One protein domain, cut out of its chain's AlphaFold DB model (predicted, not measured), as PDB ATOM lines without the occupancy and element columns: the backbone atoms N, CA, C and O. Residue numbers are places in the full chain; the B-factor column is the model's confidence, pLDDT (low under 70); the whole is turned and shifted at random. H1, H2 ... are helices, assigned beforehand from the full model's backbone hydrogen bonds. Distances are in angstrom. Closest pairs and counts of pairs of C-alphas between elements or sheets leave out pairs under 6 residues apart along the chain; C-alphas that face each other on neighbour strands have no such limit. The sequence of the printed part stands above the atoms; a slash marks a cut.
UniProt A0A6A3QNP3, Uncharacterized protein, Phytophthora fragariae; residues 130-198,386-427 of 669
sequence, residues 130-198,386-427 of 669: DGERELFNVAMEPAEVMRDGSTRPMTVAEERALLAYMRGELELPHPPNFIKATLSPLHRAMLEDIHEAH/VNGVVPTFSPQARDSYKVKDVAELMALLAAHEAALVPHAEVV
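Overview. This is residues 130 to 198 and 386 to 427 of the 669 residues of an uncharacterized protein of Phytophthora fragariae (UniProt A0A6A3QNP3). The two longest helices, H4 and H6, cross each other nearly at right angles in the body of the domain; H2 stands to one side of them, near H4, and H1 packs across H2 at one end of the long axis. At the opposite end, the unnamed residues 386 to 392 and 421 to 427 run out from the body, the short helices H3 and H5 lie on opposite sides of it, and the link 141 to 155 makes a wide loop on the side of H3. The packing is crossed, with few contacts between the helices. The printed part has 111 residues with six named helices, H1 to H6 in chain order, and no named strand; its class is all helix. It is compact, with a radius of gyration of the C-alphas of 14.9 A, yet elongated in outline, spanning 52 by 31 by 24 A.

Along the chain. Find C-alpha 406 at (16.166, 9.679, 18.281); from there H6, residues 406 to 419, runs 19.9 A to C-alpha 419 at (33.615, 0.220, 18.628). H4, residues 185 to 198, is 19.8 A long and begins at C-alpha 185, at (28.400, 10.019, 6.516). H2, residues 156 to 167, measures 16.7 A, and H1, residues 132 to 140, measures 12.2 A. Look for the short H3 at residues 179 to 182, 4.8 A long, and H5 at residues 398 to 401, 5.7 A long.

Arrangement. Start at H6: its residues 413 to 417 touch residues 186 to 190 of H4, with the C-alphas of Leu 413 and His 187 closest at 6.4 A, and the two lines are about perpendicular at 82 degrees. At residue 406, H6 only just touches H2, with 3 pairs of C-alphas within 8 A; the closest, those of Val 406 and Glu 159, are 6.5 A apart. H2 and H6 run the same way at a steep tilt of 59 degrees. Residues 157 to 162 of H2 touch H1, about perpendicular at 80 degrees, with the C-alphas of Ala 161 and Leu 135 closest at 5.0 A. H2 and H4 are near each other. H5 only just touches H2, with 3 pairs of C-alphas within 8 A, the closest being those of Tyr 401 and Met 166 at 6.3 A. H3 is close to but not clearly touching H4; the closest C-alphas, those of Ile 179 and Arg 188, are 6.5 A apart. H1 is apart from H3, H4, H5 and H6. In H1, H2, H4 and H6 every O i to N i+4 pair is within hydrogen-bond range; H3 and H5 are too short for such a pair.

Size, cuts and confidence. The C-alphas of Asp 130 and Val 427, the two farthest apart, are 53.8 A from each other. Residues 199 to 385 are not printed, and C-alphas 198 and 386 are 28.7 A apart across this cut. The links H1 to H2 and H2 to H3 are long. The mean pLDDT of the printed part is 81.7; look for values under 70 at residues 148 to 149, 386 to 392 and 421 to 427.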
ATOM      1  N   ASP A 130      -3.574   5.937   7.570       72.19
ATOM      2  CA  ASP A 130      -3.630   7.361   7.913       72.19
ATOM      3  C   ASP A 130      -2.334   7.817   8.616       72.19
ATOM      4  O   ASP A 130      -1.820   7.152   9.516       72.19
ATOM      5  N   GLY A 131      -1.761   8.936   8.163       74.88
ATOM      6  CA  GLY A 131      -0.467   9.463   8.625       74.88
ATOM      7  C   GLY A 131       0.784   8.769   8.052       74.88
ATOM      8  O   GLY A 131       1.815   9.421   7.887       74.88
ATOM      9  N   GLU A 132       0.717   7.494   7.649       83.75
ATOM     10  CA  GLU A 132       1.861   6.767   7.061       83.75
ATOM     11  C   GLU A 132       2.354   7.441   5.769       83.75
ATOM     12  O   GLU A 132       3.556   7.600   5.548       83.75
ATOM     13  N   ARG A 133       1.413   7.904   4.936       85.88
ATOM     14  CA  ARG A 133       1.705   8.614   3.682       85.88
ATOM     15  C   ARG A 133       2.458   9.927   3.906       85.88
ATOM     16  O   ARG A 133       3.287  10.299   3.079       85.88
ATOM     17  N   GLU A 134       2.185  10.628   5.004       87.25
ATOM     18  CA  GLU A 134       2.868  11.879   5.345       87.25
ATOM     19  C   GLU A 134       4.321  11.602   5.736       87.25
ATOM     20  O   GLU A 134       5.235  12.215   5.182       87.25
ATOM     21  N   LEU A 135       4.546  10.609   6.604       90.25
ATOM     22  CA  LEU A 135       5.889  10.170   6.992       90.25
ATOM     23  C   LEU A 135       6.691   9.644   5.792       90.25
ATOM     24  O   LEU A 135       7.881   9.931   5.679       90.25
ATOM     25  N   PHE A 136       6.044   8.925   4.868       88.75
ATOM     26  CA  PHE A 136       6.663   8.482   3.619       88.75
ATOM     27  C   PHE A 136       7.085   9.657   2.731       88.75
ATOM     28  O   PHE A 136       8.210   9.669   2.235       88.75
ATOM     29  N   ASN A 137       6.214  10.654   2.546       90.19
ATOM     30  CA  ASN A 137       6.532  11.839   1.748       90.19
ATOM     31  C   ASN A 137       7.740  12.592   2.335       90.19
ATOM     32  O   ASN A 137       8.677  12.879   1.597       90.19
ATOM     33  N   VAL A 138       7.757  12.822   3.655       92.75
ATOM     34  CA  VAL A 138       8.887  13.451   4.371       92.75
ATOM     35  C   VAL A 138      10.172  12.628   4.228       92.75
ATOM     36  O   VAL A 138      11.245  13.177   3.987       92.75
ATOM     37  N   ALA A 139      10.090  11.299   4.330       92.00
ATOM     38  CA  ALA A 139      11.255  10.428   4.184       92.00
ATOM     39  C   ALA A 139      11.797  10.354   2.745       92.00
ATOM     40  O   ALA A 139      12.993  10.118   2.557       92.00
ATOM     41  N   MET A 140      10.946  10.538   1.734       91.81
ATOM     42  CA  MET A 140      11.328  10.466   0.320       91.81
ATOM     43  C   MET A 140      11.687  11.823  -0.295       91.81
ATOM     44  O   MET A 140      12.295  11.836  -1.369       91.81
ATOM     45  N   GLU A 141      11.375  12.942   0.363       91.31
ATOM     46  CA  GLU A 141      11.697  14.294  -0.106       91.31
ATOM     47  C   GLU A 141      13.202  14.435  -0.436       91.31
ATOM     48  O   GLU A 141      14.053  13.956   0.322       91.31
ATOM     49  N   PRO A 142      13.580  15.028  -1.587       89.38
ATOM     50  CA  PRO A 142      14.983  15.173  -1.957       89.38
ATOM     51  C   PRO A 142      15.704  16.127  -0.996       89.38
ATOM     52  O   PRO A 142      15.388  17.310  -0.924       89.38
ATOM     53  N   ALA A 143      16.723  15.617  -0.304       86.75
ATOM     54  CA  ALA A 143      17.550  16.387   0.617       86.75
ATOM     55  C   ALA A 143      18.968  16.601   0.071       86.75
ATOM     56  O   ALA A 143      19.553  15.714  -0.561       86.75
ATOM     57  N   GLU A 144      19.540  17.769   0.362       82.38
ATOM     58  CA  GLU A 144      20.921  18.102   0.016       82.38
ATOM     59  C   GLU A 144      21.925  17.252   0.813       82.38
ATOM     60  O   GLU A 144      21.706  16.903   1.975       82.38
ATOM     61  N   VAL A 145      23.048  16.900   0.178       84.75
ATOM     62  CA  VAL A 145      24.104  16.094   0.805       84.75
ATOM     63  C   VAL A 145      25.087  17.013   1.522       84.75
ATOM     64  O   VAL A 145      25.970  17.600   0.899       84.75
ATOM     65  N   MET A 146      24.966  17.090   2.844       75.81
ATOM     66  CA  MET A 146      25.845  17.902   3.682       75.81
ATOM     67  C   MET A 146      27.112  17.133   4.073       75.81
ATOM     68  O   MET A 146      27.094  15.907   4.242       75.81
ATOM     69  N   ARG A 147      28.221  17.865   4.226       74.62
ATOM     70  CA  ARG A 147      29.501  17.354   4.745       74.62
ATOM     71  C   ARG A 147      29.475  17.295   6.278       74.62
ATOM     72  O   ARG A 147      28.703  18.014   6.911       74.62
ATOM     73  N   ASP A 148      30.348  16.478   6.866       62.84
ATOM     74  CA  ASP A 148      30.652  16.509   8.300       62.84
ATOM     75  C   ASP A 148      30.884  17.932   8.815       62.84
ATOM     76  O   ASP A 148      31.620  18.713   8.210       62.84
ATOM     77  N   GLY A 149      30.223  18.263   9.927       67.38
ATOM     78  CA  GLY A 149      30.237  19.599  10.530       67.38
ATOM     79  C   GLY A 149      29.275  20.617   9.900       67.38
ATOM     80  O   GLY A 149      29.151  21.719  10.422       67.38
ATOM     81  N   SER A 150      28.575  20.279   8.811       78.31
ATOM     82  CA  SER A 150      27.554  21.139   8.177       78.31
ATOM     83  C   SER A 150      26.149  20.520   8.184       78.31
ATOM     84  O   SER A 150      25.272  20.952   7.441       78.31
ATOM     85  N   THR A 151      25.927  19.493   9.003       86.25
ATOM     86  CA  THR A 151      24.618  18.859   9.193       86.25
ATOM     87  C   THR A 151      23.664  19.767   9.965       86.25
ATOM     88  O   THR A 151      24.046  20.330  10.992       86.25
ATOM     89  N   ARG A 152      22.410  19.869   9.515       90.19
ATOM     90  CA  ARG A 152      21.345  20.573  10.251       90.19
ATOM     91  C   ARG A 152      20.661  19.644  11.270       90.19
ATOM     92  O   ARG A 152      20.675  18.431  11.063       90.19
ATOM     93  N   PRO A 153      20.011  20.168  12.324       88.62
ATOM     94  CA  PRO A 153      19.111  19.359  13.144       88.62
ATOM     95  C   PRO A 153      17.948  18.782  12.315       88.62
ATOM     96  O   PRO A 153      17.557  19.339  11.278       88.62
ATOM     97  N   MET A 154      17.388  17.663  12.783       91.44
ATOM     98  CA  MET A 154      16.122  17.136  12.269       91.44
ATOM     99  C   MET A 154      14.950  18.013  12.716       91.44
ATOM    100  O   MET A 154      14.988  18.682  13.748       91.44
ATOM    101  N   THR A 155      13.890  17.992  11.921       92.75
ATOM    102  CA  THR A 155      12.568  18.489  12.297       92.75
ATOM    103  C   THR A 155      11.762  17.383  12.983       92.75
ATOM    104  O   THR A 155      11.992  16.197  12.758       92.75
ATOM    105  N   VAL A 156      10.741  17.757  13.758       92.38
ATOM    106  CA  VAL A 156       9.864  16.804  14.470       92.38
ATOM    107  C   VAL A 156       9.192  15.788  13.525       92.38
ATOM    108  O   VAL A 156       8.911  14.658  13.922       92.38
ATOM    109  N   ALA A 157       8.935  16.159  12.266       91.06
ATOM    110  CA  ALA A 157       8.387  15.246  11.261       91.06
ATOM    111  C   ALA A 157       9.421  14.199  10.802       91.06
ATOM    112  O   ALA A 157       9.094  13.019  10.682       91.06
ATOM    113  N   GLU A 158      10.674  14.615  10.608       93.75
ATOM    114  CA  GLU A 158      11.789  13.737  10.236       93.75
ATOM    115  C   GLU A 158      12.162  12.781  11.374       93.75
ATOM    116  O   GLU A 158      12.369  11.596  11.128       93.75
ATOM    117  N   GLU A 159      12.162  13.249  12.626       93.00
ATOM    118  CA  GLU A 159      12.381  12.394  13.802       93.00
ATOM    119  C   GLU A 159      11.325  11.282  13.894       93.00
ATOM    120  O   GLU A 159      11.661  10.110  14.070       93.00
ATOM    121  N   ARG A 160      10.041  11.623  13.700       92.38
ATOM    122  CA  ARG A 160       8.945  10.639  13.654       92.38
ATOM    123  C   ARG A 160       9.111   9.655  12.499       92.38
ATOM    124  O   ARG A 160       8.943   8.455  12.708       92.38
ATOM    125  N   ALA A 161       9.457  10.141  11.307       92.94
ATOM    126  CA  ALA A 161       9.668   9.296  10.134       92.94
ATOM    127  C   ALA A 161      10.856   8.335  10.331       92.94
ATOM    128  O   ALA A 161      10.746   7.158   9.994       92.94
ATOM    129  N   LEU A 162      11.954   8.800  10.938       93.31
ATOM    130  CA  LEU A 162      13.119   7.971  11.253       93.31
ATOM    131  C   LEU A 162      12.785   6.899  12.299       93.31
ATOM    132  O   LEU A 162      13.159   5.743  12.115       93.31
ATOM    133  N   LEU A 163      12.048   7.235  13.361       92.62
ATOM    134  CA  LEU A 163      11.650   6.260  14.384       92.62
ATOM    135  C   LEU A 163      10.679   5.203  13.841       92.62
ATOM    136  O   LEU A 163      10.887   4.010  14.075       92.62
ATOM    137  N   ALA A 164       9.666   5.616  13.074       90.69
ATOM    138  CA  ALA A 164       8.749   4.693  12.403       90.69
ATOM    139  C   ALA A 164       9.496   3.778  11.413       90.69
ATOM    140  O   ALA A 164       9.221   2.577  11.338       90.69
ATOM    141  N   TYR A 165      10.491   4.320  10.702       92.19
ATOM    142  CA  TYR A 165      11.371   3.549   9.826       92.19
ATOM    143  C   TYR A 165      12.206   2.525  10.606       92.19
ATOM    144  O   TYR A 165      12.133   1.345  10.286       92.19
ATOM    145  N   MET A 166      12.916   2.910  11.675       91.25
ATOM    146  CA  MET A 166      13.768   1.980  12.442       91.25
ATOM    147  C   MET A 166      12.973   0.862  13.134       91.25
ATOM    148  O   MET A 166      13.433  -0.279  13.211       91.25
ATOM    149  N   ARG A 167      11.741   1.144  13.579       88.94
ATOM    150  CA  ARG A 167      10.804   0.107  14.059       88.94
ATOM    151  C   ARG A 167      10.336  -0.813  12.922       88.94
ATOM    152  O   ARG A 167      10.037  -1.994  13.143       88.94
ATOM    153  N   GLY A 168      10.350  -0.297  11.696       85.38
ATOM    154  CA  GLY A 168       9.801  -0.890  10.481       85.38
ATOM    155  C   GLY A 168       8.277  -0.907  10.483       85.38
ATOM    156  O   GLY A 168       7.678  -1.860   9.990       85.38
ATOM    157  N   GLU A 169       7.693   0.136  11.074       87.12
ATOM    158  CA  GLU A 169       6.305   0.565  10.877       87.12
ATOM    159  C   GLU A 169       6.186   1.299   9.527       87.12
ATOM    160  O   GLU A 169       5.215   1.111   8.802       87.12
ATOM    161  N   LEU A 170       7.217   2.070   9.149       87.38
ATOM    162  CA  LEU A 170       7.331   2.746   7.855       87.38
ATOM    163  C   LEU A 170       8.285   1.982   6.922       87.38
ATOM    164  O   LEU A 170       9.505   2.049   7.065       87.38
ATOM    165  N   GLU A 171       7.734   1.272   5.936       84.12
ATOM    166  CA  GLU A 171       8.539   0.556   4.935       84.12
ATOM    167  C   GLU A 171       8.986   1.489   3.788       84.12
ATOM    168  O   GLU A 171       8.148   2.006   3.038       84.12
ATOM    169  N   LEU A 172      10.307   1.675   3.648       87.12
ATOM    170  CA  LEU A 172      10.976   2.529   2.654       87.12
ATOM    171  C   LEU A 172      11.937   1.715   1.766       87.12
ATOM    172  O   LEU A 172      12.509   0.737   2.244       87.12
ATOM    173  N   PRO A 173      12.182   2.121   0.502       84.38
ATOM    174  CA  PRO A 173      13.089   1.398  -0.392       84.38
ATOM    175  C   PRO A 173      14.583   1.620  -0.088       84.38
ATOM    176  O   PRO A 173      15.434   0.830  -0.492       84.38
ATOM    177  N   HIS A 174      14.908   2.694   0.620       86.62
ATOM    178  CA  HIS A 174      16.237   3.058   1.107       86.62
ATOM    179  C   HIS A 174      16.064   3.851   2.414       86.62
ATOM    180  O   HIS A 174      14.940   4.281   2.699       86.62
ATOM    181  N   PRO A 175      17.128   4.093   3.201       90.12
ATOM    182  CA  PRO A 175      17.056   4.986   4.354       90.12
ATOM    183  C   PRO A 175      16.477   6.371   3.992       90.12
ATOM    184  O   PRO A 175      16.639   6.818   2.848       90.12
ATOM    185  N   PRO A 176      15.811   7.075   4.929       93.50
ATOM    186  CA  PRO A 176      15.171   8.362   4.650       93.50
ATOM    187  C   PRO A 176      16.141   9.385   4.048       93.50
ATOM    188  O   PRO A 176      17.238   9.581   4.562       93.50
ATOM    189  N   ASN A 177      15.750  10.085   2.982       91.81
ATOM    190  CA  ASN A 177      16.641  10.986   2.246       91.81
ATOM    191  C   ASN A 177      17.238  12.095   3.126       91.81
ATOM    192  O   ASN A 177      18.416  12.420   2.966       91.81
ATOM    193  N   PHE A 178      16.475  12.629   4.086       92.19
ATOM    194  CA  PHE A 178      16.924  13.703   4.975       92.19
ATOM    195  C   PHE A 178      18.163  13.366   5.820       92.19
ATOM    196  O   PHE A 178      18.876  14.289   6.215       92.19
ATOM    197  N   ILE A 179      18.513  12.085   6.027       91.50
ATOM    198  CA  ILE A 179      19.755  11.717   6.739       91.50
ATOM    199  C   ILE A 179      21.012  12.268   6.048       91.50
ATOM    200  O   ILE A 179      22.037  12.483   6.697       91.50
ATOM    201  N   LYS A 180      20.920  12.549   4.739       88.81
ATOM    202  CA  LYS A 180      21.959  13.204   3.927       88.81
ATOM    203  C   LYS A 180      22.232  14.648   4.362       88.81
ATOM    204  O   LYS A 180      23.340  15.131   4.133       88.81
ATOM    205  N   ALA A 181      21.273  15.292   5.023       87.31
ATOM    206  CA  ALA A 181      21.392  16.635   5.578       87.31
ATOM    207  C   ALA A 181      21.584  16.656   7.106       87.31
ATOM    208  O   ALA A 181      22.084  17.655   7.624       87.31
ATOM    209  N   THR A 182      21.205  15.591   7.825       89.44
ATOM    210  CA  THR A 182      21.102  15.608   9.300       89.44
ATOM    211  C   THR A 182      22.089  14.708  10.049       89.44
ATOM    212  O   THR A 182      22.397  14.997  11.201       89.44
ATOM    213  N   LEU A 183      22.631  13.653   9.425       87.81
ATOM    214  CA  LEU A 183      23.573  12.710  10.059       87.81
ATOM    215  C   LEU A 183      24.981  12.802   9.456       87.81
ATOM    216  O   LEU A 183      25.123  13.242   8.319       87.81
ATOM    217  N   SER A 184      26.023  12.345  10.161       86.81
ATOM    218  CA  SER A 184      27.375  12.177   9.589       86.81
ATOM    219  C   SER A 184      27.398  11.058   8.529       86.81
ATOM    220  O   SER A 184      26.597  10.124   8.620       86.81
ATOM    221  N   PRO A 185      28.294  11.076   7.521       85.69
ATOM    222  CA  PRO A 185      28.400  10.019   6.516       85.69
ATOM    223  C   PRO A 185      28.633   8.622   7.098       85.69
ATOM    224  O   PRO A 185      28.146   7.659   6.514       85.69
ATOM    225  N   LEU A 186      29.309   8.500   8.248       84.62
ATOM    226  CA  LEU A 186      29.480   7.211   8.925       84.62
ATOM    227  C   LEU A 186      28.152   6.693   9.499       84.62
ATOM    228  O   LEU A 186      27.786   5.550   9.236       84.62
ATOM    229  N   HIS A 187      27.374   7.541  10.178       87.75
ATOM    230  CA  HIS A 187      26.026   7.180  10.630       87.75
ATOM    231  C   HIS A 187      25.080   6.869   9.458       87.75
ATOM    232  O   HIS A 187      24.267   5.951   9.554       87.75
ATOM    233  N   ARG A 188      25.209   7.571   8.319       88.06
ATOM    234  CA  ARG A 188      24.475   7.230   7.084       88.06
ATOM    235  C   ARG A 188      24.857   5.836   6.575       88.06
ATOM    236  O   ARG A 188      23.966   5.065   6.246       88.06
ATOM    237  N   ALA A 189      26.151   5.505   6.539       86.12
ATOM    238  CA  ALA A 189      26.630   4.190   6.111       86.12
ATOM    239  C   ALA A 189      26.134   3.065   7.038       86.12
ATOM    240  O   ALA A 189      25.610   2.072   6.549       86.12
ATOM    241  N   MET A 190      26.180   3.262   8.360       86.75
ATOM    242  CA  MET A 190      25.600   2.312   9.322       86.75
ATOM    243  C   MET A 190      24.101   2.093   9.096       86.75
ATOM    244  O   MET A 190      23.632   0.962   9.196       86.75
ATOM    245  N   LEU A 191      23.338   3.147   8.782       88.81
ATOM    246  CA  LEU A 191      21.914   3.015   8.460       88.81
ATOM    247  C   LEU A 191      21.671   2.294   7.127       88.81
ATOM    248  O   LEU A 191      20.705   1.544   7.038       88.81
ATOM    249  N   GLU A 192      22.532   2.458   6.120       88.75
ATOM    250  CA  GLU A 192      22.486   1.658   4.883       88.75
ATOM    251  C   GLU A 192      22.810   0.175   5.153       88.75
ATOM    252  O   GLU A 192      22.114  -0.705   4.643       88.75
ATOM    253  N   ASP A 193      23.789  -0.124   6.015       85.94
ATOM    254  CA  ASP A 193      24.112  -1.498   6.428       85.94
ATOM    255  C   ASP A 193      22.957  -2.138   7.226       85.94
ATOM    256  O   ASP A 193      22.578  -3.285   6.976       85.94
ATOM    257  N   ILE A 194      22.344  -1.392   8.155       86.56
ATOM    258  CA  ILE A 194      21.145  -1.811   8.906       86.56
ATOM    259  C   ILE A 194      19.953  -2.024   7.955       86.56
ATOM    260  O   ILE A 194      19.236  -3.025   8.073       86.56
ATOM    261  N   HIS A 195      19.758  -1.129   6.979       87.94
ATOM    262  CA  HIS A 195      18.749  -1.274   5.923       87.94
ATOM    263  C   HIS A 195      18.962  -2.565   5.131       87.94
ATOM    264  O   HIS A 195      18.026  -3.342   4.910       87.94
ATOM    265  N   GLU A 196      20.209  -2.841   4.748       85.12
ATOM    266  CA  GLU A 196      20.558  -4.049   4.013       85.12
ATOM    267  C   GLU A 196      20.398  -5.336   4.819       85.12
ATOM    268  O   GLU A 196      19.911  -6.327   4.273       85.12
ATOM    269  N   ALA A 197      20.706  -5.316   6.113       83.12
ATOM    270  CA  ALA A 197      20.573  -6.488   6.969       83.12
ATOM    271  C   ALA A 197      19.131  -6.799   7.415       83.12
ATOM    272  O   ALA A 197      18.864  -7.941   7.806       83.12
ATOM    273  N   HIS A 198      18.216  -5.819   7.450       82.81
ATOM    274  CA  HIS A 198      16.914  -5.982   8.132       82.81
ATOM    275  C   HIS A 198      15.667  -5.642   7.310       82.81
ATOM    276  O   HIS A 198      14.583  -6.118   7.662       82.81
ATOM    277  N   VAL A 386      44.398  -2.130  -0.404       49.16
ATOM    278  CA  VAL A 386      44.443  -1.883   1.041       49.16
ATOM    279  C   VAL A 386      44.975  -3.149   1.702       49.16
ATOM    280  O   VAL A 386      44.245  -4.121   1.888       49.16
ATOM    281  N   ASN A 387      46.265  -3.144   2.028       43.91
ATOM    282  CA  ASN A 387      46.906  -4.214   2.784       43.91
ATOM    283  C   ASN A 387      46.570  -4.050   4.277       43.91
ATOM    284  O   ASN A 387      47.290  -3.383   5.012       43.91
ATOM    285  N   GLY A 388      45.454  -4.629   4.724       47.34
ATOM    286  CA  GLY A 388      45.023  -4.559   6.122       47.34
ATOM    287  C   GLY A 388      43.736  -5.335   6.398       47.34
ATOM    288  O   GLY A 388      43.031  -5.751   5.478       47.34
ATOM    289  N   VAL A 389      43.421  -5.528   7.681       50.91
ATOM    290  CA  VAL A 389      42.127  -6.077   8.107       50.91
ATOM    291  C   VAL A 389      41.099  -4.951   8.049       50.91
ATOM    292  O   VAL A 389      41.144  -4.034   8.863       50.91
ATOM    293  N   VAL A 390      40.172  -5.013   7.094       57.62
ATOM    294  CA  VAL A 390      39.016  -4.108   7.076       57.62
ATOM    295  C   VAL A 390      37.987  -4.640   8.082       57.62
ATOM    296  O   VAL A 390      37.498  -5.758   7.882       57.62
ATOM    297  N   PRO A 391      37.657  -3.903   9.160       60.50
ATOM    298  CA  PRO A 391      36.630  -4.329  10.099       60.50
ATOM    299  C   PRO A 391      35.267  -4.311   9.402       60.50
ATOM    300  O   PRO A 391      34.813  -3.274   8.921       60.50
ATOM    301  N   THR A 392      34.597  -5.462   9.340       61.94
ATOM    302  CA  THR A 392      33.220  -5.531   8.846       61.94
ATOM    303  C   THR A 392      32.273  -5.073   9.951       61.94
ATOM    304  O   THR A 392      32.222  -5.710  11.010       61.94
ATOM    305  N   PHE A 393      31.498  -4.016   9.707       71.12
ATOM    306  CA  PHE A 393      30.327  -3.732  10.529       71.12
ATOM    307  C   PHE A 393      29.289  -4.839  10.301       71.12
ATOM    308  O   PHE A 393      28.986  -5.202   9.166       71.12
ATOM    309  N   SER A 394      28.781  -5.413  11.389       74.69
ATOM    310  CA  SER A 394      27.671  -6.362  11.360       74.69
ATOM    311  C   SER A 394      26.547  -5.766  12.195       74.69
ATOM    312  O   SER A 394      26.705  -5.706  13.417       74.69
ATOM    313  N   PRO A 395      25.424  -5.352  11.586       79.44
ATOM    314  CA  PRO A 395      24.238  -4.947  12.326       79.44
ATOM    315  C   PRO A 395      23.825  -5.999  13.360       79.44
ATOM    316  O   PRO A 395      24.055  -7.201  13.185       79.44
ATOM    317  N   GLN A 396      23.235  -5.532  14.456       80.69
ATOM    318  CA  GLN A 396      22.718  -6.383  15.527       80.69
ATOM    319  C   GLN A 396      21.405  -7.075  15.126       80.69
ATOM    320  O   GLN A 396      21.019  -7.089  13.965       80.69
ATOM    321  N   ALA A 397      20.694  -7.690  16.072       80.19
ATOM    322  CA  ALA A 397      19.324  -8.121  15.817       80.19
ATOM    323  C   ALA A 397      18.409  -6.892  15.666       80.19
ATOM    324  O   ALA A 397      18.484  -5.978  16.480       80.19
ATOM    325  N   ARG A 398      17.490  -6.904  14.686       79.69
ATOM    326  CA  ARG A 398      16.562  -5.790  14.385       79.69
ATOM    327  C   ARG A 398      15.876  -5.184  15.619       79.69
ATOM    328  O   ARG A 398      15.599  -3.990  15.635       79.69
ATOM    329  N   ASP A 399      15.586  -5.993  16.635       82.69
ATOM    330  CA  ASP A 399      14.909  -5.538  17.849       82.69
ATOM    331  C   ASP A 399      15.748  -4.589  18.725       82.69
ATOM    332  O   ASP A 399      15.150  -3.796  19.449       82.69
ATOM    333  N   SER A 400      17.088  -4.577  18.634       83.44
ATOM    334  CA  SER A 400      17.910  -3.606  19.384       83.44
ATOM    335  C   SER A 400      17.829  -2.182  18.826       83.44
ATOM    336  O   SER A 400      18.089  -1.228  19.553       83.44
ATOM    337  N   TYR A 401      17.393  -2.018  17.573       84.69
ATOM    338  CA  TYR A 401      17.190  -0.712  16.939       84.69
ATOM    339  C   TYR A 401      15.778  -0.130  17.162       84.69
ATOM    340  O   TYR A 401      15.480   0.971  16.692       84.69
ATOM    341  N   LYS A 402      14.896  -0.829  17.898       85.94
ATOM    342  CA  LYS A 402      13.536  -0.369  18.250       85.94
ATOM    343  C   LYS A 402      13.542   0.599  19.438       85.94
ATOM    344  O   LYS A 402      12.938   0.344  20.479       85.94
ATOM    345  N   VAL A 403      14.224   1.722  19.261       88.25
ATOM    346  CA  VAL A 403      14.376   2.767  20.278       88.25
ATOM    347  C   VAL A 403      13.102   3.593  20.502       88.25
ATOM    348  O   VAL A 403      12.184   3.638  19.664       88.25
ATOM    349  N   LYS A 404      13.042   4.278  21.646       87.19
ATOM    350  CA  LYS A 404      11.928   5.160  22.027       87.19
ATOM    351  C   LYS A 404      12.030   6.532  21.372       87.19
ATOM    352  O   LYS A 404      11.013   7.024  20.882       87.19
ATOM    353  N   ASP A 405      13.232   7.099  21.331       90.75
ATOM    354  CA  ASP A 405      13.524   8.425  20.785       90.75
ATOM    355  C   ASP A 405      14.791   8.435  19.909       90.75
ATOM    356  O   ASP A 405      15.527   7.451  19.817       90.75
ATOM    357  N   VAL A 406      15.020   9.544  19.197       89.56
ATOM    358  CA  VAL A 406      16.166   9.679  18.281       89.56
ATOM    359  C   VAL A 406      17.487   9.834  19.046       89.56
ATOM    360  O   VAL A 406      18.528   9.446  18.523       89.56
ATOM    361  N   ALA A 407      17.480  10.335  20.285       89.25
ATOM    362  CA  ALA A 407      18.700  10.474  21.079       89.25
ATOM    363  C   ALA A 407      19.271   9.100  21.473       89.25
ATOM    364  O   ALA A 407      20.480   8.890  21.373       89.25
ATOM    365  N   GLU A 408      18.405   8.145  21.821       90.44
ATOM    366  CA  GLU A 408      18.754   6.742  22.052       90.44
ATOM    367  C   GLU A 408      19.332   6.093  20.778       90.44
ATOM    368  O   GLU A 408      20.388   5.465  20.845       90.44
ATOM    369  N   LEU A 409      18.737   6.327  19.594       89.88
ATOM    370  CA  LEU A 409      19.312   5.864  18.316       89.88
ATOM    371  C   LEU A 409      20.711   6.443  18.074       89.88
ATOM    372  O   LEU A 409      21.631   5.711  17.715       89.88
ATOM    373  N   MET A 410      20.879   7.752  18.268       90.19
ATOM    374  CA  MET A 410      22.163   8.422  18.059       90.19
ATOM    375  C   MET A 410      23.226   7.947  19.055       90.19
ATOM    376  O   MET A 410      24.387   7.816  18.675       90.19
ATOM    377  N   ALA A 411      22.844   7.619  20.292       89.38
ATOM    378  CA  ALA A 411      23.737   7.009  21.272       89.38
ATOM    379  C   ALA A 411      24.155   5.580  20.874       89.38
ATOM    380  O   ALA A 411      25.331   5.238  21.011       89.38
ATOM    381  N   LEU A 412      23.241   4.763  20.330       88.56
ATOM    382  CA  LEU A 412      23.573   3.437  19.787       88.56
ATOM    383  C   LEU A 412      24.534   3.531  18.593       88.56
ATOM    384  O   LEU A 412      25.523   2.800  18.544       88.56
ATOM    385  N   LEU A 413      24.275   4.445  17.654       88.38
ATOM    386  CA  LEU A 413      25.137   4.662  16.490       88.38
ATOM    387  C   LEU A 413      26.525   5.182  16.903       88.38
ATOM    388  O   LEU A 413      27.527   4.641  16.442       88.38
ATOM    389  N   ALA A 414      26.604   6.119  17.854       87.50
ATOM    390  CA  ALA A 414      27.875   6.592  18.408       87.50
ATOM    391  C   ALA A 414      28.638   5.491  19.177       87.50
ATOM    392  O   ALA A 414      29.866   5.423  19.114       87.50
ATOM    393  N   ALA A 415      27.936   4.585  19.869       86.56
ATOM    394  CA  ALA A 415      28.553   3.420  20.506       86.56
ATOM    395  C   ALA A 415      29.075   2.398  19.475       86.56
ATOM    396  O   ALA A 415      30.108   1.768  19.699       86.56
ATOM    397  N   HIS A 416      28.394   2.244  18.334       84.31
ATOM    398  CA  HIS A 416      28.893   1.457  17.203       84.31
ATOM    399  C   HIS A 416      30.099   2.127  16.519       84.31
ATOM    400  O   HIS A 416      31.052   1.428  16.185       84.31
ATOM    401  N   GLU A 417      30.107   3.457  16.370       84.62
ATOM    402  CA  GLU A 417      31.257   4.231  15.874       84.62
ATOM    403  C   GLU A 417      32.480   4.049  16.780       84.62
ATOM    404  O   GLU A 417      33.541   3.653  16.303       84.62
ATOM    405  N   ALA A 418      32.319   4.226  18.094       81.69
ATOM    406  CA  ALA A 418      33.399   4.050  19.067       81.69
ATOM    407  C   ALA A 418      33.983   2.622  19.093       81.69
ATOM    408  O   ALA A 418      35.135   2.430  19.483       81.69
ATOM    409  N   ALA A 419      33.202   1.619  18.681       78.00
ATOM    410  CA  ALA A 419      33.615   0.220  18.628       78.00
ATOM    411  C   ALA A 419      34.197  -0.221  17.275       78.00
ATOM    412  O   ALA A 419      34.806  -1.292  17.191       78.00
ATOM    413  N   LEU A 420      34.062   0.591  16.222       74.69
ATOM    414  CA  LEU A 420      34.788   0.412  14.966       74.69
ATOM    415  C   LEU A 420      36.245   0.856  15.155       74.69
ATOM    416  O   LEU A 420      36.645   1.943  14.746       74.69
ATOM    417  N   VAL A 421      37.043  -0.011  15.789       59.06
ATOM    418  CA  VAL A 421      38.469   0.220  16.078       59.06
ATOM    419  C   VAL A 421      39.230   0.584  14.786       59.06
ATOM    420  O   VAL A 421      39.382  -0.270  13.905       59.06
ATOM    421  N   PRO A 422      39.742   1.822  14.639       57.41
ATOM    422  CA  PRO A 422      40.196   2.340  13.348       57.41
ATOM    423  C   PRO A 422      41.695   2.081  13.114       57.41
ATOM    424  O   PRO A 422      42.488   3.025  13.044       57.41
ATOM    425  N   HIS A 423      42.131   0.814  13.048       49.06
ATOM    426  CA  HIS A 423      43.568   0.479  13.085       49.06
ATOM    427  C   HIS A 423      44.061  -0.483  11.992       49.06
ATOM    428  O   HIS A 423      44.155  -1.691  12.184       49.06
ATOM    429  N   ALA A 424      44.537   0.106  10.899       37.31
ATOM    430  CA  ALA A 424      45.942   0.005  10.496       37.31
ATOM    431  C   ALA A 424      46.272   1.234   9.636       37.31
ATOM    432  O   ALA A 424      45.376   1.810   9.017       37.31
ATOM    433  N   GLU A 425      47.539   1.646   9.590       38.03
ATOM    434  CA  GLU A 425      47.990   2.636   8.612       38.03
ATOM    435  C   GLU A 425      47.642   2.106   7.214       38.03
ATOM    436  O   GLU A 425      48.138   1.056   6.805       38.03
ATOM    437  N   VAL A 426      46.735   2.783   6.498       41.84
ATOM    438  CA  VAL A 426      46.413   2.420   5.113       41.84
ATOM    439  C   VAL A 426      47.604   2.841   4.271       41.84
ATOM    440  O   VAL A 426      47.626   3.932   3.696       41.84
ATOM    441  N   VAL A 427      48.610   1.966   4.227       40.91
ATOM    442  CA  VAL A 427      49.748   2.072   3.323       40.91
ATOM    443  C   VAL A 427      49.187   1.936   1.916       40.91
ATOM    444  O   VAL A 427      48.993   0.848   1.375       40.91
TER     445      VAL A 427